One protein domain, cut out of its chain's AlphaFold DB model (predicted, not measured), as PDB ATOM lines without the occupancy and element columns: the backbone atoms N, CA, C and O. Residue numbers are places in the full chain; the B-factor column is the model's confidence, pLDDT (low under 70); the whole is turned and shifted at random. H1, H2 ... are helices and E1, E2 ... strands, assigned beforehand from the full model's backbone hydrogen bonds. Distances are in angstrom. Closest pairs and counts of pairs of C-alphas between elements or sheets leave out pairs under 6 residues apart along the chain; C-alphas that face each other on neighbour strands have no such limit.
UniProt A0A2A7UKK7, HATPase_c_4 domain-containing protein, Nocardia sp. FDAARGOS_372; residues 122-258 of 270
ATOM      1  N   ALA A 122     -10.697  11.316 -43.000       96.69
ATOM      2  CA  ALA A 122     -10.915  12.439 -42.102       96.69
ATOM      3  C   ALA A 122     -10.490  12.072 -40.676       96.69
ATOM      4  O   ALA A 122     -10.925  11.052 -40.146       96.69
ATOM      5  N   PHE A 123      -9.684  12.918 -40.043       97.12
ATOM      6  CA  PHE A 123      -9.334  12.833 -38.629       97.12
ATOM      7  C   PHE A 123      -9.911  14.040 -37.893       97.12
ATOM      8  O   PHE A 123      -9.611  15.187 -38.241       97.12
ATOM      9  N   GLN A 124     -10.750  13.774 -36.896       95.81
ATOM     10  CA  GLN A 124     -11.508  14.790 -36.179       95.81
ATOM     11  C   GLN A 124     -11.379  14.622 -34.669       95.81
ATOM     12  O   GLN A 124     -11.501  13.509 -34.161       95.81
ATOM     13  N   VAL A 125     -11.172  15.730 -33.959       94.50
ATOM     14  CA  VAL A 125     -11.174  15.764 -32.489       94.50
ATOM     15  C   VAL A 125     -12.178  16.806 -32.026       94.50
ATOM     16  O   VAL A 125     -12.110  17.955 -32.466       94.50
ATOM     17  N   PHE A 126     -13.095  16.387 -31.162       92.38
ATOM     18  CA  PHE A 126     -14.125  17.222 -30.563       92.38
ATOM     19  C   PHE A 126     -13.858  17.446 -29.074       92.38
ATOM     20  O   PHE A 126     -13.487  16.510 -28.365       92.38
ATOM     21  N   ASP A 127     -14.123  18.667 -28.618       88.38
ATOM     22  CA  ASP A 127     -14.244  19.038 -27.208       88.38
ATOM     23  C   ASP A 127     -15.696  19.486 -26.960       88.38
ATOM     24  O   ASP A 127     -16.159  20.527 -27.435       88.38
ATOM     25  N   GLY A 128     -16.494  18.615 -26.339       87.94
ATOM     26  CA  GLY A 128     -17.948  18.766 -26.287       87.94
ATOM     27  C   GLY A 128     -18.578  18.887 -27.685       87.94
ATOM     28  O   GLY A 128     -18.706  17.905 -28.413       87.94
ATOM     29  N   LEU A 129     -19.014  20.098 -28.050       87.12
ATOM     30  CA  LEU A 129     -19.612  20.406 -29.359       87.12
ATOM     31  C   LEU A 129     -18.660  21.159 -30.305       87.12
ATOM     32  O   LEU A 129     -19.030  21.392 -31.459       87.12
ATOM     33  N   SER A 130     -17.470  21.568 -29.846       90.12
ATOM     34  CA  SER A 130     -16.488  22.246 -30.697       90.12
ATOM     35  C   SER A 130     -15.624  21.235 -31.443       90.12
ATOM     36  O   SER A 130     -15.259  20.184 -30.923       90.12
ATOM     37  N   LEU A 131     -15.317  21.551 -32.701       92.88
ATOM     38  CA  LEU A 131     -14.416  20.771 -33.542       92.88
ATOM     39  C   LEU A 131     -13.025  21.408 -33.488       92.88
ATOM     40  O   LEU A 131     -12.761  22.377 -34.197       92.88
ATOM     41  N   GLU A 132     -12.153  20.855 -32.651       93.75
ATOM     42  CA  GLU A 132     -10.804  21.379 -32.404       93.75
ATOM     43  C   GLU A 132      -9.833  21.010 -33.526       93.75
ATOM     44  O   GLU A 132      -9.007  21.813 -33.962       93.75
ATOM     45  N   ILE A 133      -9.940  19.779 -34.028       94.19
ATOM     46  CA  ILE A 133      -9.115  19.294 -35.133       94.19
ATOM     47  C   ILE A 133     -10.035  18.788 -36.225       94.19
ATOM     48  O   ILE A 133     -10.888  17.943 -35.975       94.19
ATOM     49  N   ASN A 134      -9.822  19.266 -37.448       95.56
ATOM     50  CA  ASN A 134     -10.513  18.783 -38.634       95.56
ATOM     51  C   ASN A 134      -9.522  18.652 -39.788       95.56
ATOM     52  O   ASN A 134      -9.157  19.645 -40.421       95.56
ATOM     53  N   HIS A 135      -9.050  17.436 -40.037       95.69
ATOM     54  CA  HIS A 135      -8.041  17.170 -41.055       95.69
ATOM     55  C   HIS A 135      -8.554  16.159 -42.073       95.69
ATOM     56  O   HIS A 135      -8.991  15.079 -41.691       95.69
ATOM     57  N   PHE A 136      -8.457  16.496 -43.358       95.19
ATOM     58  CA  PHE A 136      -8.800  15.613 -44.469       95.19
ATOM     59  C   PHE A 136      -7.554  15.307 -45.292       95.19
ATOM     60  O   PHE A 136      -6.718  16.186 -45.516       95.19
ATOM     61  N   THR A 137      -7.439  14.068 -45.758       93.56
ATOM     62  CA  THR A 137      -6.301  13.616 -46.558       93.56
ATOM     63  C   THR A 137      -6.762  12.687 -47.674       93.56
ATOM     64  O   THR A 137      -7.573  11.785 -47.455       93.56
ATOM     65  N   LYS A 138      -6.193  12.874 -48.869       94.88
ATOM     66  CA  LYS A 138      -6.325  11.963 -50.014       94.88
ATOM     67  C   LYS A 138      -4.982  11.310 -50.309       94.88
ATOM     68  O   LYS A 138      -4.320  11.637 -51.287       94.88
ATOM     69  N   SER A 139      -4.568  10.422 -49.414       96.25
ATOM     70  CA  SER A 139      -3.297   9.707 -49.496       96.25
ATOM     71  C   SER A 139      -3.499   8.209 -49.738       96.25
ATOM     72  O   SER A 139      -4.597   7.682 -49.513       96.25
ATOM     73  N   PRO A 140      -2.444   7.508 -50.182       97.75
ATOM     74  CA  PRO A 140      -2.433   6.053 -50.281       97.75
ATOM     75  C   PRO A 140      -2.763   5.380 -48.956       97.75
ATOM     76  O   PRO A 140      -2.479   5.918 -47.886       97.75
ATOM     77  N   LEU A 141      -3.372   4.199 -49.018       97.06
ATOM     78  CA  LEU A 141      -3.990   3.573 -47.849       97.06
ATOM     79  C   LEU A 141      -3.005   3.270 -46.718       97.06
ATOM     80  O   LEU A 141      -3.361   3.450 -45.556       97.06
ATOM     81  N   PHE A 142      -1.773   2.858 -47.032       95.75
ATOM     82  CA  PHE A 142      -0.756   2.609 -46.009       95.75
ATOM     83  C   PHE A 142      -0.312   3.901 -45.321       95.75
ATOM     84  O   PHE A 142      -0.297   3.960 -44.092       95.75
ATOM     85  N   LYS A 143      -0.036   4.957 -46.098       96.44
ATOM     86  CA  LYS A 143       0.249   6.296 -45.568       96.44
ATOM     87  C   LYS A 143      -0.906   6.814 -44.714       96.44
ATOM     88  O   LYS A 143      -0.678   7.240 -43.590       96.44
ATOM     89  N   ALA A 144      -2.142   6.723 -45.202       95.81
ATOM     90  CA  ALA A 144      -3.324   7.152 -44.461       95.81
ATOM     91  C   ALA A 144      -3.476   6.401 -43.127       95.81
ATOM     92  O   ALA A 144      -3.776   7.020 -42.107       95.81
ATOM     93  N   ALA A 145      -3.246   5.084 -43.119       94.31
ATOM     94  CA  ALA A 145      -3.302   4.276 -41.907       94.31
ATOM     95  C   ALA A 145      -2.246   4.712 -40.877       94.31
ATOM     96  O   ALA A 145      -2.591   4.933 -39.717       94.31
ATOM     97  N   GLU A 146      -0.987   4.879 -41.295       93.69
ATOM     98  CA  GLU A 146       0.096   5.339 -40.417       93.69
ATOM     99  C   GLU A 146      -0.135   6.769 -39.914       93.69
ATOM    100  O   GLU A 146      -0.000   7.021 -38.717       93.69
ATOM    101  N   ASP A 147      -0.537   7.689 -40.795       94.81
ATOM    102  CA  ASP A 147      -0.777   9.095 -40.462       94.81
ATOM    103  C   ASP A 147      -1.890   9.234 -39.416       94.81
ATOM    104  O   ASP A 147      -1.746   9.952 -38.422       94.81
ATOM    105  N   VAL A 148      -3.009   8.533 -39.614       94.31
ATOM    106  CA  VAL A 148      -4.132   8.553 -38.672       94.31
ATOM    107  C   VAL A 148      -3.759   7.860 -37.368       94.31
ATOM    108  O   VAL A 148      -4.026   8.407 -36.300       94.31
ATOM    109  N   PHE A 149      -3.097   6.704 -37.425       92.25
ATOM    110  CA  PHE A 149      -2.649   6.004 -36.225       92.25
ATOM    111  C   PHE A 149      -1.681   6.853 -35.391       92.25
ATOM    112  O   PHE A 149      -1.831   6.939 -34.173       92.25
ATOM    113  N   HIS A 150      -0.741   7.545 -36.036       92.75
ATOM    114  CA  HIS A 150       0.165   8.478 -35.374       92.75
ATOM    115  C   HIS A 150      -0.589   9.647 -34.720       92.75
ATOM    116  O   HIS A 150      -0.284  10.046 -33.600       92.75
ATOM    117  N   ARG A 151      -1.619  10.197 -35.373       93.75
ATOM    118  CA  ARG A 151      -2.450  11.253 -34.764       93.75
ATOM    119  C   ARG A 151      -3.216  10.748 -33.541       93.75
ATOM    120  O   ARG A 151      -3.278  11.454 -32.537       93.75
ATOM    121  N   VAL A 152      -3.745   9.524 -33.605       90.69
ATOM    122  CA  VAL A 152      -4.398   8.870 -32.462       90.69
ATOM    123  C   VAL A 152      -3.403   8.655 -31.323       90.69
ATOM    124  O   VAL A 152      -3.734   8.960 -30.182       90.69
ATOM    125  N   SER A 153      -2.180   8.191 -31.598       88.62
ATOM    126  CA  SER A 153      -1.177   7.958 -30.550       88.62
ATOM    127  C   SER A 153      -0.703   9.252 -29.883       88.62
ATOM    128  O   SER A 153      -0.515   9.275 -28.670       88.62
ATOM    129  N   VAL A 154      -0.577  10.347 -30.643       88.69
ATOM    130  CA  VAL A 154      -0.247  11.676 -30.101       88.69
ATOM    131  C   VAL A 154      -1.355  12.216 -29.196       88.69
ATOM    132  O   VAL A 154      -1.043  12.883 -28.206       88.69
ATOM    133  N   TRP A 155      -2.622  11.949 -29.526       87.12
ATOM    134  CA  TRP A 155      -3.766  12.311 -28.685       87.12
ATOM    135  C   TRP A 155      -3.843  11.443 -27.420       87.12
ATOM    136  O   TRP A 155      -4.051  11.957 -26.325       87.12
ATOM    137  N   ASN A 156      -3.605  10.141 -27.558       82.06
ATOM    138  CA  ASN A 156      -3.763   9.117 -26.527       82.06
ATOM    139  C   ASN A 156      -2.599   9.059 -25.514       82.06
ATOM    140  O   ASN A 156      -2.097   7.979 -25.192       82.06
ATOM    141  N   ARG A 157      -2.116  10.215 -25.046       70.62
ATOM    142  CA  ARG A 157      -1.025  10.266 -24.061       70.62
ATOM    143  C   ARG A 157      -1.426   9.536 -22.781       70.62
ATOM    144  O   ARG A 157      -2.576   9.588 -22.360       70.62
ATOM    145  N   GLU A 158      -0.458   8.845 -22.193       67.62
ATOM    146  CA  GLU A 158      -0.664   8.001 -21.021       67.62
ATOM    147  C   GLU A 158      -1.050   8.841 -19.798       67.62
ATOM    148  O   GLU A 158      -0.420   9.864 -19.513       67.62
ATOM    149  N   GLU A 159      -2.062   8.395 -19.057       64.44
ATOM    150  CA  GLU A 159      -2.332   8.931 -17.726       64.44
ATOM    151  C   GLU A 159      -1.461   8.192 -16.704       64.44
ATOM    152  O   GLU A 159      -1.427   6.958 -16.664       64.44
ATOM    153  N   GLU A 160      -0.741   8.942 -15.865       66.00
ATOM    154  CA  GLU A 160      -0.010   8.367 -14.736       66.00
ATOM    155  C   GLU A 160      -0.988   8.032 -13.604       66.00
ATOM    156  O   GLU A 160      -1.485   8.912 -12.898       66.00
ATOM    157  N   LEU A 161      -1.224   6.742 -13.382       67.62
ATOM    158  CA  LEU A 161      -1.946   6.246 -12.217       67.62
ATOM    159  C   LEU A 161      -0.951   5.877 -11.115       67.62
ATOM    160  O   LEU A 161      -0.027   5.083 -11.315       67.62
ATOM    161  N   GLN A 162      -1.156   6.433  -9.922       73.62
ATOM    162  CA  GLN A 162      -0.365   6.096  -8.743       73.62
ATOM    163  C   GLN A 162      -1.087   5.042  -7.892       73.62
ATOM    164  O   GLN A 162      -2.106   5.323  -7.264       73.62
ATOM    165  N   PHE A 163      -0.513   3.842  -7.812       71.81
ATOM    166  CA  PHE A 163      -0.951   2.769  -6.916       71.81
ATOM    167  C   PHE A 163       0.079   2.587  -5.796       71.81
ATOM    168  O   PHE A 163       1.073   1.869  -5.931       71.81
ATOM    169  N   GLY A 164      -0.135   3.276  -4.671       82.00
ATOM    170  CA  GLY A 164       0.809   3.293  -3.551       82.00
ATOM    171  C   GLY A 164       2.149   3.924  -3.946       82.00
ATOM    172  O   GLY A 164       2.215   5.122  -4.224       82.00
ATOM    173  N   MET A 165       3.216   3.118  -3.972       77.25
ATOM    174  CA  MET A 165       4.558   3.528  -4.421       77.25
ATOM    175  C   MET A 165       4.813   3.292  -5.917       77.25
ATOM    176  O   MET A 165       5.857   3.699  -6.423       77.25
ATOM    177  N   LEU A 166       3.901   2.621  -6.624       62.56
ATOM    178  CA  LEU A 166       4.066   2.291  -8.034       62.56
ATOM    179  C   LEU A 166       3.387   3.357  -8.904       62.56
ATOM    180  O   LEU A 166       2.221   3.688  -8.681       62.56
ATOM    181  N   ARG A 167       4.102   3.873  -9.907       72.31
ATOM    182  CA  ARG A 167       3.519   4.668 -10.995       72.31
ATOM    183  C   ARG A 167       3.330   3.764 -12.205       72.31
ATOM    184  O   ARG A 167       4.299   3.160 -12.659       72.31
ATOM    185  N   ILE A 168       2.098   3.659 -12.691       76.88
ATOM    186  CA  ILE A 168       1.761   2.937 -13.919       76.88
ATOM    187  C   ILE A 168       1.180   3.954 -14.892       76.88
ATOM    188  O   ILE A 168       0.180   4.595 -14.583       76.88
ATOM    189  N   ALA A 169       1.798   4.087 -16.057       68.88
ATOM    190  CA  ALA A 169       1.246   4.863 -17.152       68.88
ATOM    191  C   ALA A 169       0.314   3.950 -17.963       68.88
ATOM    192  O   ALA A 169       0.752   2.906 -18.452       68.88
ATOM    193  N   LEU A 170      -0.980   4.279 -18.035       68.69
ATOM    194  CA  LEU A 170      -1.941   3.537 -18.854       68.69
ATOM    195  C   LEU A 170      -2.504   4.453 -19.947       68.69
ATOM    196  O   LEU A 170      -3.029   5.522 -19.632       68.69
ATOM    197  N   PRO A 171      -2.422   4.060 -21.233       72.00
ATOM    198  CA  PRO A 171      -3.088   4.793 -22.297       72.00
ATOM    199  C   PRO A 171      -4.606   4.601 -22.206       72.00
ATOM    200  O   PRO A 171      -5.084   3.500 -21.926       72.00
ATOM    201  N   ALA A 172      -5.362   5.653 -22.518       76.38
ATOM    202  CA  ALA A 172      -6.824   5.614 -22.525       76.38
ATOM    203  C   ALA A 172      -7.382   4.645 -23.593       76.38
ATOM    204  O   ALA A 172      -8.421   4.011 -23.407       76.38
ATOM    205  N   LEU A 173      -6.661   4.485 -24.705       81.06
ATOM    206  CA  LEU A 173      -6.985   3.587 -25.810       81.06
ATOM    207  C   LEU A 173      -5.817   2.621 -26.083       81.06
ATOM    208  O   LEU A 173      -4.714   3.064 -26.402       81.06
ATOM    209  N   PRO A 174      -6.003   1.293 -26.029       83.50
ATOM    210  CA  PRO A 174      -4.942   0.370 -26.415       83.50
ATOM    211  C   PRO A 174      -4.540   0.567 -27.884       83.50
ATOM    212  O   PRO A 174      -5.384   0.526 -28.780       83.50
ATOM    213  N   ALA A 175      -3.241   0.720 -28.155       83.31
ATOM    214  CA  ALA A 175      -2.725   0.967 -29.506       83.31
ATOM    215  C   ALA A 175      -3.151  -0.111 -30.522       83.31
ATOM    216  O   ALA A 175      -3.464   0.192 -31.673       83.31
ATOM    217  N   GLN A 176      -3.225  -1.371 -30.087       82.06
ATOM    218  CA  GLN A 176      -3.687  -2.481 -30.921       82.06
ATOM    219  C   GLN A 176      -5.131  -2.282 -31.399       82.06
ATOM    220  O   GLN A 176      -5.422  -2.548 -32.561       82.06
ATOM    221  N   VAL A 177      -6.009  -1.764 -30.534       82.25
ATOM    222  CA  VAL A 177      -7.405  -1.496 -30.890       82.25
ATOM    223  C   VAL A 177      -7.498  -0.378 -31.921       82.25
ATOM    224  O   VAL A 177      -8.188  -0.537 -32.925       82.25
ATOM    225  N   ALA A 178      -6.786   0.731 -31.702       86.06
ATOM    226  CA  ALA A 178      -6.775   1.840 -32.651       86.06
ATOM    227  C   ALA A 178      -6.314   1.378 -34.042       86.06
ATOM    228  O   ALA A 178      -6.983   1.650 -35.038       86.06
ATOM    229  N   ARG A 179      -5.208   0.625 -34.101       86.06
ATOM    230  CA  ARG A 179      -4.657   0.081 -35.349       86.06
ATOM    231  C   ARG A 179      -5.661  -0.814 -36.076       86.06
ATOM    232  O   ARG A 179      -5.883  -0.618 -37.268       86.06
ATOM    233  N   GLU A 180      -6.277  -1.756 -35.367       83.31
ATOM    234  CA  GLU A 180      -7.241  -2.698 -35.943       83.31
ATOM    235  C   GLU A 180      -8.501  -1.981 -36.450       83.31
ATOM    236  O   GLU A 180      -8.960  -2.235 -37.562       83.31
ATOM    237  N   ALA A 181      -9.033  -1.030 -35.676       85.19
ATOM    238  CA  ALA A 181     -10.207  -0.254 -36.068       85.19
ATOM    239  C   ALA A 181      -9.950   0.584 -37.333       85.19
ATOM    240  O   ALA A 181     -10.768   0.579 -38.254       85.19
ATOM    241  N   ILE A 182      -8.798   1.263 -37.403       90.38
ATOM    242  CA  ILE A 182      -8.394   2.058 -38.574       90.38
ATOM    243  C   ILE A 182      -8.222   1.153 -39.797       90.38
ATOM    244  O   ILE A 182      -8.774   1.441 -40.860       90.38
ATOM    245  N   ALA A 183      -7.489   0.046 -39.655       88.75
ATOM    246  CA  ALA A 183      -7.233  -0.867 -40.760       88.75
ATOM    247  C   ALA A 183      -8.528  -1.496 -41.293       88.75
ATOM    248  O   ALA A 183      -8.753  -1.497 -42.505       88.75
ATOM    249  N   ASN A 184      -9.425  -1.935 -40.407       84.81
ATOM    250  CA  ASN A 184     -10.717  -2.497 -40.798       84.81
ATOM    251  C   ASN A 184     -11.584  -1.474 -41.532       84.81
ATOM    252  O   ASN A 184     -12.180  -1.792 -42.560       84.81
ATOM    253  N   ALA A 185     -11.620  -0.226 -41.067       88.62
ATOM    254  CA  ALA A 185     -12.401   0.814 -41.723       88.62
ATOM    255  C   ALA A 185     -11.886   1.169 -43.123       88.62
ATOM    256  O   ALA A 185     -12.692   1.523 -43.983       88.62
ATOM    257  N   LEU A 186     -10.576   1.070 -43.366       91.50
ATOM    258  CA  LEU A 186      -9.991   1.257 -44.695       91.50
ATOM    259  C   LEU A 186     -10.253   0.037 -45.591       91.50
ATOM    260  O   LEU A 186     -10.791   0.187 -46.682       91.50
ATOM    261  N   VAL A 187      -9.954  -1.176 -45.121       88.44
ATOM    262  CA  VAL A 187     -10.081  -2.415 -45.914       88.44
ATOM    263  C   VAL A 187     -11.534  -2.730 -46.290       88.44
ATOM    264  O   VAL A 187     -11.802  -3.190 -47.400       88.44
ATOM    265  N   HIS A 188     -12.481  -2.486 -45.383       83.25
ATOM    266  CA  HIS A 188     -13.897  -2.812 -45.588       83.25
ATOM    267  C   HIS A 188     -14.716  -1.655 -46.171       83.25
ATOM    268  O   HIS A 188     -15.939  -1.765 -46.283       83.25
ATOM    269  N   ARG A 189     -14.060  -0.554 -46.547       87.00
ATOM    270  CA  ARG A 189     -14.711   0.605 -47.151       87.00
ATOM    271  C   ARG A 189     -15.322   0.259 -48.509       87.00
ATOM    272  O   ARG A 189     -14.687  -0.376 -49.348       87.00
ATOM    273  N   ASP A 190     -16.515   0.780 -48.768       87.12
ATOM    274  CA  ASP A 190     -17.030   0.906 -50.128       87.12
ATOM    275  C   ASP A 190     -16.368   2.097 -50.833       87.12
ATOM    276  O   ASP A 190     -16.667   3.263 -50.556       87.12
ATOM    277  N   TYR A 191     -15.451   1.806 -51.755       91.12
ATOM    278  CA  TYR A 191     -14.740   2.833 -52.511       91.12
ATOM    279  C   TYR A 191     -15.554   3.490 -53.628       91.12
ATOM    280  O   TYR A 191     -15.121   4.511 -54.170       91.12
ATOM    281  N   THR A 192     -16.740   2.964 -53.933       88.31
ATOM    282  CA  THR A 192     -17.687   3.594 -54.859       88.31
ATOM    283  C   THR A 192     -18.547   4.651 -54.164       88.31
ATOM    284  O   THR A 192     -18.954   5.623 -54.805       88.31
ATOM    285  N   ALA A 193     -18.769   4.514 -52.854       86.69
ATOM    286  CA  ALA A 193     -19.595   5.420 -52.069       86.69
ATOM    287  C   ALA A 193     -18.907   6.767 -51.785       86.69
ATOM    288  O   ALA A 193     -17.686   6.870 -51.647       86.69
ATOM    289  N   VAL A 194     -19.722   7.820 -51.684       87.56
ATOM    290  CA  VAL A 194     -19.276   9.181 -51.356       87.56
ATOM    291  C   VAL A 194     -19.106   9.332 -49.843       87.56
ATOM    292  O   VAL A 194     -19.916   8.832 -49.065       87.56
ATOM    293  N   GLY A 195     -18.082  10.082 -49.437       88.25
ATOM    294  CA  GLY A 195     -17.808  10.433 -48.044       88.25
ATOM    295  C   GLY A 195     -16.499   9.826 -47.529       88.25
ATOM    296  O   GLY A 195     -16.051   8.796 -48.037       88.25
ATOM    297  N   PRO A 196     -15.853  10.452 -46.536       94.19
ATOM    298  CA  PRO A 196     -14.561   9.995 -46.044       94.19
ATOM    299  C   PRO A 196     -14.708   8.776 -45.128       94.19
ATOM    300  O   PRO A 196     -15.721   8.621 -44.445       94.19
ATOM    301  N   THR A 197     -13.656   7.965 -45.030       94.06
ATOM    302  CA  THR A 197     -13.453   7.173 -43.807       94.06
ATOM    303  C   THR A 197     -13.074   8.137 -42.695       94.06
ATOM    304  O   THR A 197     -12.129   8.908 -42.843       94.06
ATOM    305  N   ARG A 198     -13.817   8.139 -41.595       94.44
ATOM    306  CA  ARG A 198     -13.685   9.133 -40.536       94.44
ATOM    307  C   ARG A 198     -13.245   8.479 -39.238       94.44
ATOM    308  O   ARG A 198     -13.871   7.532 -38.775       94.44
ATOM    309  N   VAL A 199     -12.194   9.032 -38.651       94.00
ATOM    310  CA  VAL A 199     -11.751   8.760 -37.287       94.00
ATOM    311  C   VAL A 199     -12.094   9.974 -36.447       94.00
ATOM    312  O   VAL A 199     -11.554  11.058 -36.666       94.00
ATOM    313  N   THR A 200     -13.009   9.785 -35.509       93.00
ATOM    314  CA  THR A 200     -13.514  10.825 -34.623       93.00
ATOM    315  C   THR A 200     -13.151  10.483 -33.191       93.00
ATOM    316  O   THR A 200     -13.397   9.379 -32.713       93.00
ATOM    317  N   ILE A 201     -12.570  11.456 -32.503       91.12
ATOM    318  CA  ILE A 201     -12.265  11.375 -31.084       91.12
ATOM    319  C   ILE A 201     -13.065  12.449 -30.359       91.12
ATOM    320  O   ILE A 201     -13.106  13.597 -30.794       91.12
ATOM    321  N   SER A 202     -13.707  12.066 -29.266       88.31
ATOM    322  CA  SER A 202     -14.455  12.943 -28.364       88.31
ATOM    323  C   SER A 202     -14.157  12.547 -26.918       88.31
ATOM    324  O   SER A 202     -13.530  11.511 -26.689       88.31
ATOM    325  N   GLU A 203     -14.635  13.326 -25.946       82.19
ATOM    326  CA  GLU A 203     -14.500  12.988 -24.520       82.19
ATOM    327  C   GLU A 203     -15.052  11.589 -24.182       82.19
ATOM    328  O   GLU A 203     -14.484  10.876 -23.359       82.19
ATOM    329  N   ASP A 204     -16.141  11.177 -24.838       79.38
ATOM    330  CA  ASP A 204     -16.873   9.955 -24.487       79.38
ATOM    331  C   ASP A 204     -16.493   8.731 -25.344       79.38
ATOM    332  O   ASP A 204     -16.785   7.585 -24.970       79.38
ATOM    333  N   ALA A 205     -15.899   8.947 -26.524       83.50
ATOM    334  CA  ALA A 205     -15.736   7.889 -27.515       83.50
ATOM    335  C   ALA A 205     -14.583   8.106 -28.502       83.50
ATOM    336  O   ALA A 205     -14.342   9.211 -28.995       83.50
ATOM    337  N   PHE A 206     -13.960   6.983 -28.862       86.81
ATOM    338  CA  PHE A 206     -13.182   6.810 -30.084       86.81
ATOM    339  C   PHE A 206     -14.059   6.085 -31.112       86.81
ATOM    340  O   PHE A 206     -14.465   4.943 -30.881       86.81
ATOM    341  N   GLU A 207     -14.360   6.744 -32.227       88.62
ATOM    342  CA  GLU A 207     -15.243   6.232 -33.274       88.62
ATOM    343  C   GLU A 207     -14.519   6.191 -34.623       88.62
ATOM    344  O   GLU A 207     -13.883   7.158 -35.045       88.62
ATOM    345  N   VAL A 208     -14.647   5.066 -35.328       87.56
ATOM    346  CA  VAL A 208     -14.164   4.916 -36.701       87.56
ATOM    347  C   VAL A 208     -15.328   4.499 -37.589       87.56
ATOM    348  O   VAL A 208     -15.933   3.450 -37.376       87.56
ATOM    349  N   THR A 209     -15.630   5.310 -38.600       87.44
ATOM    350  CA  THR A 209     -16.714   5.067 -39.560       87.44
ATOM    351  C   THR A 209     -16.178   5.031 -40.983       87.44
ATOM    352  O   THR A 209     -15.269   5.778 -41.342       87.44
ATOM    353  N   SER A 210     -16.746   4.167 -41.821       87.00
ATOM    354  CA  SER A 210     -16.441   4.116 -43.248       87.00
ATOM    355  C   SER A 210     -17.716   3.959 -44.087       87.00
ATOM    356  O   SER A 210     -18.700   3.373 -43.625       87.00
ATOM    357  N   PRO A 211     -17.735   4.500 -45.319       84.31
ATOM    358  CA  PRO A 211     -18.830   4.280 -46.259       84.31
ATOM    359  C   PRO A 211     -19.041   2.799 -46.596       84.31
ATOM    360  O   PRO A 211     -18.080   2.038 -46.696       84.31
ATOM    361  N   GLY A 212     -20.302   2.418 -46.828       71.44
ATOM    362  CA  GLY A 212     -20.690   1.098 -47.340       71.44
ATOM    363  C   GLY A 212     -21.694   0.343 -46.467       71.44
ATOM    364  O   GLY A 212     -22.473  -0.449 -46.988       71.44
ATOM    365  N   GLY A 213     -21.739   0.582 -45.154       68.44
ATOM    366  CA  GLY A 213     -22.593  -0.196 -44.242       68.44
ATOM    367  C   GLY A 213     -22.171  -1.672 -44.135       68.44
ATOM    368  O   GLY A 213     -21.040  -2.035 -44.464       68.44
ATOM    369  N   PHE A 214     -23.065  -2.547 -43.667       61.47
ATOM    370  CA  PHE A 214     -22.766  -3.978 -43.547       61.47
ATOM    371  C   PHE A 214     -23.018  -4.727 -44.864       61.47
ATOM    372  O   PHE A 214     -24.050  -4.484 -45.494       61.47
ATOM    373  N   PRO A 215     -22.122  -5.647 -45.278       59.06
ATOM    374  CA  PRO A 215     -22.374  -6.514 -46.425       59.06
ATOM    375  C   PRO A 215     -23.684  -7.310 -46.266       59.06
ATOM    376  O   PRO A 215     -24.077  -7.629 -45.136       59.06
ATOM    377  N   PRO A 216     -24.361  -7.691 -47.365       53.62
ATOM    378  CA  PRO A 216     -25.576  -8.497 -47.313       53.62
ATOM    379  C   PRO A 216     -25.364  -9.799 -46.526       53.62
ATOM    380  O   PRO A 216     -24.547 -10.635 -46.895       53.62
ATOM    381  N   GLY A 217     -26.121  -9.983 -45.442       51.88
ATOM    382  CA  GLY A 217     -26.012 -11.154 -44.560       51.88
ATOM    383  C   GLY A 217     -25.228 -10.909 -43.268       51.88
ATOM    384  O   GLY A 217     -25.348 -11.713 -42.344       51.88
ATOM    385  N   VAL A 218     -24.522  -9.779 -43.150       53.78
ATOM    386  CA  VAL A 218     -23.931  -9.321 -41.888       53.78
ATOM    387  C   VAL A 218     -24.950  -8.456 -41.138       53.78
ATOM    388  O   VAL A 218     -25.511  -7.499 -41.670       53.78
ATOM    389  N   ARG A 219     -25.236  -8.830 -39.895       54.66
ATOM    390  CA  ARG A 219     -26.179  -8.206 -38.965       54.66
ATOM    391  C   ARG A 219     -25.471  -7.973 -37.634       54.66
ATOM    392  O   ARG A 219     -24.471  -8.617 -37.339       54.66
ATOM    393  N   LEU A 220     -26.004  -7.069 -36.811       52.28
ATOM    394  CA  LEU A 220     -25.351  -6.667 -35.560       52.28
ATOM    395  C   LEU A 220     -25.026  -7.853 -34.626       52.28
ATOM    396  O   LEU A 220     -24.031  -7.835 -33.910       52.28
ATOM    397  N   ASP A 221     -25.861  -8.887 -34.672       48.41
ATOM    398  CA  ASP A 221     -25.776 -10.131 -33.907       48.41
ATOM    399  C   ASP A 221     -24.750 -11.146 -34.449       48.41
ATOM    400  O   ASP A 221     -24.376 -12.064 -33.723       48.41
ATOM    401  N   ASN A 222     -24.261 -10.985 -35.685       50.81
ATOM    402  CA  ASN A 222     -23.268 -11.871 -36.308       50.81
ATOM    403  C   ASN A 222     -21.957 -11.167 -36.715       50.81
ATOM    404  O   ASN A 222     -21.048 -11.813 -37.243       50.81
ATOM    405  N   LEU A 223     -21.836  -9.867 -36.419       50.53
ATOM    406  CA  LEU A 223     -20.671  -9.027 -36.726       50.53
ATOM    407  C   LEU A 223     -19.347  -9.585 -36.206       50.53
ATOM    408  O   LEU A 223     -18.309  -9.440 -36.845       50.53
ATOM    409  N   LEU A 224     -19.380 -10.227 -35.038       49.91
ATOM    410  CA  LEU A 224     -18.194 -10.811 -34.410       49.91
ATOM    411  C   LEU A 224     -17.816 -12.176 -35.006       49.91
ATOM    412  O   LEU A 224     -16.796 -12.746 -34.627       49.91
ATOM    413  N   THR A 225     -18.648 -12.729 -35.890       39.88
ATOM    414  CA  THR A 225     -18.534 -14.107 -36.393       39.88
ATOM    415  C   THR A 225     -18.331 -14.165 -37.907       39.88
ATOM    416  O   THR A 225     -17.717 -15.109 -38.396       39.88
ATOM    417  N   ILE A 226     -18.811 -13.163 -38.655       50.53
ATOM    418  CA  ILE A 226     -18.692 -13.086 -40.115       50.53
ATOM    419  C   ILE A 226     -17.999 -11.772 -40.487       50.53
ATOM    420  O   ILE A 226     -18.638 -10.730 -40.588       50.53
ATOM    421  N   SER A 227     -16.687 -11.830 -40.724       57.03
ATOM    422  CA  SER A 227     -15.935 -10.740 -41.352       57.03
ATOM    423  C   SER A 227     -15.510 -11.179 -42.750       57.03
ATOM    424  O   SER A 227     -14.519 -11.890 -42.920       57.03
ATOM    425  N   GLN A 228     -16.304 -10.819 -43.759       65.56
ATOM    426  CA  GLN A 228     -15.889 -10.928 -45.157       65.56
ATOM    427  C   GLN A 228     -15.470  -9.539 -45.653       65.56
ATOM    428  O   GLN A 228     -16.294  -8.618 -45.639       65.56
ATOM    429  N   PRO A 229     -14.204  -9.346 -46.060       71.62
ATOM    430  CA  PRO A 229     -13.781  -8.093 -46.664       71.62
ATOM    431  C   PRO A 229     -14.463  -7.894 -48.016       71.62
ATOM    432  O   PRO A 229     -14.557  -8.828 -48.809       71.62
ATOM    433  N   ARG A 230     -14.896  -6.655 -48.293       75.56
ATOM    434  CA  ARG A 230     -15.447  -6.270 -49.608       75.56
ATOM    435  C   ARG A 230     -14.409  -6.404 -50.718       75.56
ATOM    436  O   ARG A 230     -14.745  -6.727 -51.849       75.56
ATOM    437  N   SER A 231     -13.144  -6.165 -50.376       85.25
ATOM    438  CA  SER A 231     -12.005  -6.372 -51.260       85.25
ATOM    439  C   SER A 231     -11.025  -7.369 -50.636       85.25
ATOM    440  O   SER A 231     -10.229  -6.994 -49.768       85.25
ATOM    441  N   PRO A 232     -11.058  -8.643 -51.065       88.38
ATOM    442  CA  PRO A 232     -10.033  -9.619 -50.714       88.38
ATOM    443  C   PRO A 232      -8.614  -9.155 -51.060       88.38
ATOM    444  O   PRO A 232      -7.691  -9.453 -50.305       88.38
ATOM    445  N   ILE A 233      -8.430  -8.400 -52.150       92.50
ATOM    446  CA  ILE A 233      -7.118  -7.871 -52.556       92.50
ATOM    447  C   ILE A 233      -6.584  -6.854 -51.543       92.50
ATOM    448  O   ILE A 233      -5.431  -6.956 -51.127       92.50
ATOM    449  N   LEU A 234      -7.404  -5.886 -51.112       93.38
ATOM    450  CA  LEU A 234      -6.968  -4.906 -50.111       93.38
ATOM    451  C   LEU A 234      -6.713  -5.571 -48.758       93.38
ATOM    452  O   LEU A 234      -5.717  -5.262 -48.104       93.38
ATOM    453  N   ALA A 235      -7.564  -6.519 -48.361       89.44
ATOM    454  CA  ALA A 235      -7.361  -7.291 -47.138       89.44
ATOM    455  C   ALA A 235      -6.047  -8.084 -47.181       89.44
ATOM    456  O   ALA A 235      -5.284  -8.076 -46.212       89.44
ATOM    457  N   ASP A 236      -5.747  -8.726 -48.314       89.50
ATOM    458  CA  ASP A 236      -4.492  -9.444 -48.518       89.50
ATOM    459  C   ASP A 236      -3.282  -8.503 -48.453       89.50
ATOM    460  O   ASP A 236      -2.317  -8.792 -47.746       89.50
ATOM    461  N   ALA A 237      -3.354  -7.340 -49.102       93.00
ATOM    462  CA  ALA A 237      -2.287  -6.344 -49.064       93.00
ATOM    463  C   ALA A 237      -2.009  -5.838 -47.638       93.00
ATOM    464  O   ALA A 237      -0.854  -5.803 -47.213       93.00
ATOM    465  N   PHE A 238      -3.047  -5.509 -46.863       91.62
ATOM    466  CA  PHE A 238      -2.905  -5.079 -45.466       91.62
ATOM    467  C   PHE A 238      -2.347  -6.178 -44.557       91.62
ATOM    468  O   PHE A 238      -1.529  -5.901 -43.673       91.62
ATOM    469  N   ARG A 239      -2.749  -7.428 -44.796       87.81
ATOM    470  CA  ARG A 239      -2.227  -8.603 -44.091       87.81
ATOM    471  C   ARG A 239      -0.742  -8.817 -44.381       87.81
ATOM    472  O   ARG A 239       0.026  -9.051 -43.453       87.81
ATOM    473  N   ARG A 240      -0.327  -8.726 -45.647       88.88
ATOM    474  CA  ARG A 240       1.076  -8.906 -46.069       88.88
ATOM    475  C   ARG A 240       1.978  -7.742 -45.670       88.88
ATOM    476  O   ARG A 240       3.151  -7.952 -45.389       88.88
ATOM    477  N   ALA A 241       1.422  -6.537 -45.567       88.31
ATOM    478  CA  ALA A 241       2.095  -5.401 -44.945       88.31
ATOM    479  C   ALA A 241       2.225  -5.556 -43.415       88.31
ATOM    480  O   ALA A 241       2.986  -4.831 -42.789       88.31
ATOM    481  N   GLY A 242       1.472  -6.469 -42.792       84.44
ATOM    482  CA  GLY A 242       1.452  -6.652 -41.340       84.44
ATOM    483  C   GLY A 242       0.735  -5.541 -40.569       84.44
ATOM    484  O   GLY A 242       0.931  -5.400 -39.364       84.44
ATOM    485  N   VAL A 243      -0.112  -4.762 -41.249       79.81
ATOM    486  CA  VAL A 243      -0.936  -3.714 -40.621       79.81
ATOM    487  C   VAL A 243      -2.107  -4.333 -39.846       79.81
ATOM    488  O   VAL A 243      -2.508  -3.785 -38.820       79.81
ATOM    489  N   VAL A 244      -2.593  -5.504 -40.274       70.00
ATOM    490  CA  VAL A 244      -3.662  -6.298 -39.631       70.00
ATOM    491  C   VAL A 244      -3.091  -7.624 -39.112       70.00
ATOM    492  O   VAL A 244      -2.232  -8.227 -39.757       70.00
ATOM    493  N   GLU A 245      -3.541  -8.097 -37.946       58.16
ATOM    494  CA  GLU A 245      -3.072  -9.369 -37.369       58.16
ATOM    495  C   GLU A 245      -3.676 -10.622 -38.034       58.16
ATOM    496  O   GLU A 245      -4.827 -10.648 -38.461       58.16
ATOM    497  N   ARG A 246      -2.906 -11.725 -38.050       44.50
ATOM    498  CA  ARG A 246      -3.287 -13.038 -38.623       44.50
ATOM    499  C   ARG A 246      -4.503 -13.708 -37.970       44.50
ATOM    500  O   ARG A 246      -4.997 -14.699 -38.497       44.50
ATOM    501  N   SER A 247      -4.940 -13.254 -36.801       39.28
ATOM    502  CA  SER A 247      -5.770 -14.048 -35.890       39.28
ATOM    503  C   SER A 247      -7.260 -14.085 -36.242       39.28
ATOM    504  O   SER A 247      -7.995 -14.816 -35.581       39.28
ATOM    505  N   GLY A 248      -7.729 -13.359 -37.267       40.84
ATOM    506  CA  GLY A 248      -9.131 -13.428 -37.719       40.84
ATOM    507  C   GLY A 248     -10.156 -13.031 -36.646       40.84
ATOM    508  O   GLY A 248     -11.347 -13.262 -36.813       40.84
ATOM    509  N   ARG A 249      -9.694 -12.438 -35.537       42.34
ATOM    510  CA  ARG A 249     -10.510 -11.933 -34.422       42.34
ATOM    511  C   ARG A 249     -10.854 -10.453 -34.583       42.34
ATOM    512  O   ARG A 249     -11.321  -9.853 -33.620       42.34
ATOM    513  N   GLY A 250     -10.579  -9.881 -35.760       44.41
ATOM    514  CA  GLY A 250     -10.774  -8.470 -36.073       44.41
ATOM    515  C   GLY A 250     -12.190  -8.060 -35.719       44.41
ATOM    516  O   GLY A 250     -13.155  -8.477 -36.359       44.41
ATOM    517  N   VAL A 251     -12.313  -7.329 -34.615       42.84
ATOM    518  CA  VAL A 251     -13.600  -6.921 -34.073       42.84
ATOM    519  C   VAL A 251     -14.190  -5.932 -35.064       42.84
ATOM    520  O   VAL A 251     -13.759  -4.783 -35.157       42.84
ATOM    521  N   SER A 252     -15.156  -6.415 -35.842       40.28
ATOM    522  CA  SER A 252     -15.983  -5.581 -36.701       40.28
ATOM    523  C   SER A 252     -16.725  -4.600 -35.797       40.28
ATOM    524  O   SER A 252     -17.541  -5.009 -34.975       40.28
ATOM    525  N   LEU A 253     -16.400  -3.314 -35.940       40.59
ATOM    526  CA  LEU A 253     -16.928  -2.195 -35.159       40.59
ATOM    527  C   LEU A 253     -16.557  -2.233 -33.658       40.59
ATOM    528  O   LEU A 253     -17.348  -2.630 -32.804       40.59
ATOM    529  N   MET A 254     -15.366  -1.742 -33.298       46.91
ATOM    530  CA  MET A 254     -15.088  -1.376 -31.903       46.91
ATOM    531  C   MET A 254     -15.638   0.023 -31.609       46.91
ATOM    532  O   MET A 254     -14.962   1.027 -31.810       46.91
ATOM    533  N   PHE A 255     -16.868   0.080 -31.100       42.72
ATOM    534  CA  PHE A 255     -17.352   1.226 -30.330       42.72
ATOM    535  C   PHE A 255     -16.767   1.102 -28.915       42.72
ATOM    536  O   PHE A 255     -17.328   0.411 -28.063       42.72
ATOM    537  N   ILE A 256     -15.611   1.718 -28.656       42.22
ATOM    538  CA  ILE A 256     -15.120   1.841 -27.278       42.22
ATOM    539  C   ILE A 256     -15.781   3.072 -26.670       42.22
ATOM    540  O   ILE A 256     -15.350   4.203 -26.890       42.22
ATOM    541  N   ARG A 257     -16.828   2.837 -25.876       33.84
ATOM    542  CA  ARG A 257     -17.256   3.799 -24.861       33.84
ATOM    543  C   ARG A 257     -16.265   3.723 -23.712       33.84
ATOM    544  O   ARG A 257     -16.197   2.694 -23.037       33.84
ATOM    545  N   GLN A 258     -15.514   4.794 -23.485       45.72
ATOM    546  CA  GLN A 258     -14.742   4.900 -22.256       45.72
ATOM    547  C   GLN A 258     -15.739   5.115 -21.111       45.72
ATOM    548  O   GLN A 258     -16.461   6.108 -21.052       45.72
TER     549      GLN A 258
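AT A GLANCE: This is residues 122 to 258 of the 270 residues of the protein "HATPase_c_4 domain-containing protein" of Nocardia sp. FDAARGOS_372 (UniProt A0A2A7UKK7). A twisted four-stranded sheet has two helices, H1 and H2, side by side over one face, making two layers, while the hairpin E3 and E4 between these helices in the chain reaches away as a long two-stranded arm. The short helix H3 packs on H2, and the last residues fold back so that 256 to 257 pair with E6 at the sheet's edge. The printed part has 137 residues with three named helices and six named strands, in the order E1 E2 H1 E3 E4 H2 E5 E6 H3. The large sheet runs E2 E1 E5 E6 and is mixed, and the class is mixed, helices and strands. The whole is compact, with a radius of gyration of the C-alphas of 16.0 A, yet elongated, with spans of 51 by 33 by 30 A.

HOW THE PARTS SIT: In the large sheet, E1, residues 122 to 127, and E5, residues 197 to 201, are parallel inner strands, with N 124 and O 199 2.8 A apart. The edge strand E2, residues 130 to 137, forms a hairpin with E1, where N 123 and O 135 are 2.8 A apart. The other edge strand, E6, residues 205 to 209, forms a hairpin with E5, where N 200 and O 207 are 2.8 A apart. The sheet is twisted, its C-alphas lying up to 4.0 A off the best plane. H1, residues 141 to 155, is on the sheet at a height of 9.7 A, along the strands, over E1 and, only just, over E5, on which 3 of its C-alphas fall. H2, residues 175 to 187, is on the same face at a height of 9.5 A, over E6. H1 and H2 touch, closest at the C-alphas of Phe 149 and Arg 179, 6.3 A, and run opposite ways at a shallow tilt of 33 degrees, only just short of steep. H3, residues 232 to 240, is not on the sheet. It touches residues 183 to 187 of H2 alone, closest at the C-alphas of Val 187 and Ala 235, 5.7 A. E3, residues 159 to 163, and E4, residues 166 to 170, form a hairpin, with N 161 and O 168 2.8 A apart. In H1, H2 and H3 every O i to N i+4 pair is within hydrogen-bond range.

IN THESE COORDINATES: E1 begins with C-alpha 122 at (-10.915, 12.439, -42.102). E2 is 20.7 A long, H1 21.1 A and H2 18.3 A. H3 ends with C-alpha 240 at (1.076, -8.906, -46.069).

THE WHOLE: The C-alphas of Met 165 and Thr 192 are the two farthest apart, at 55.1 A. The printed part has no cut, and the link from E6 to H3, 22 residues, is long. The mean pLDDT of the printed part is 78.2, and residues 213 to 228 and 245 to 258 are among those under 70.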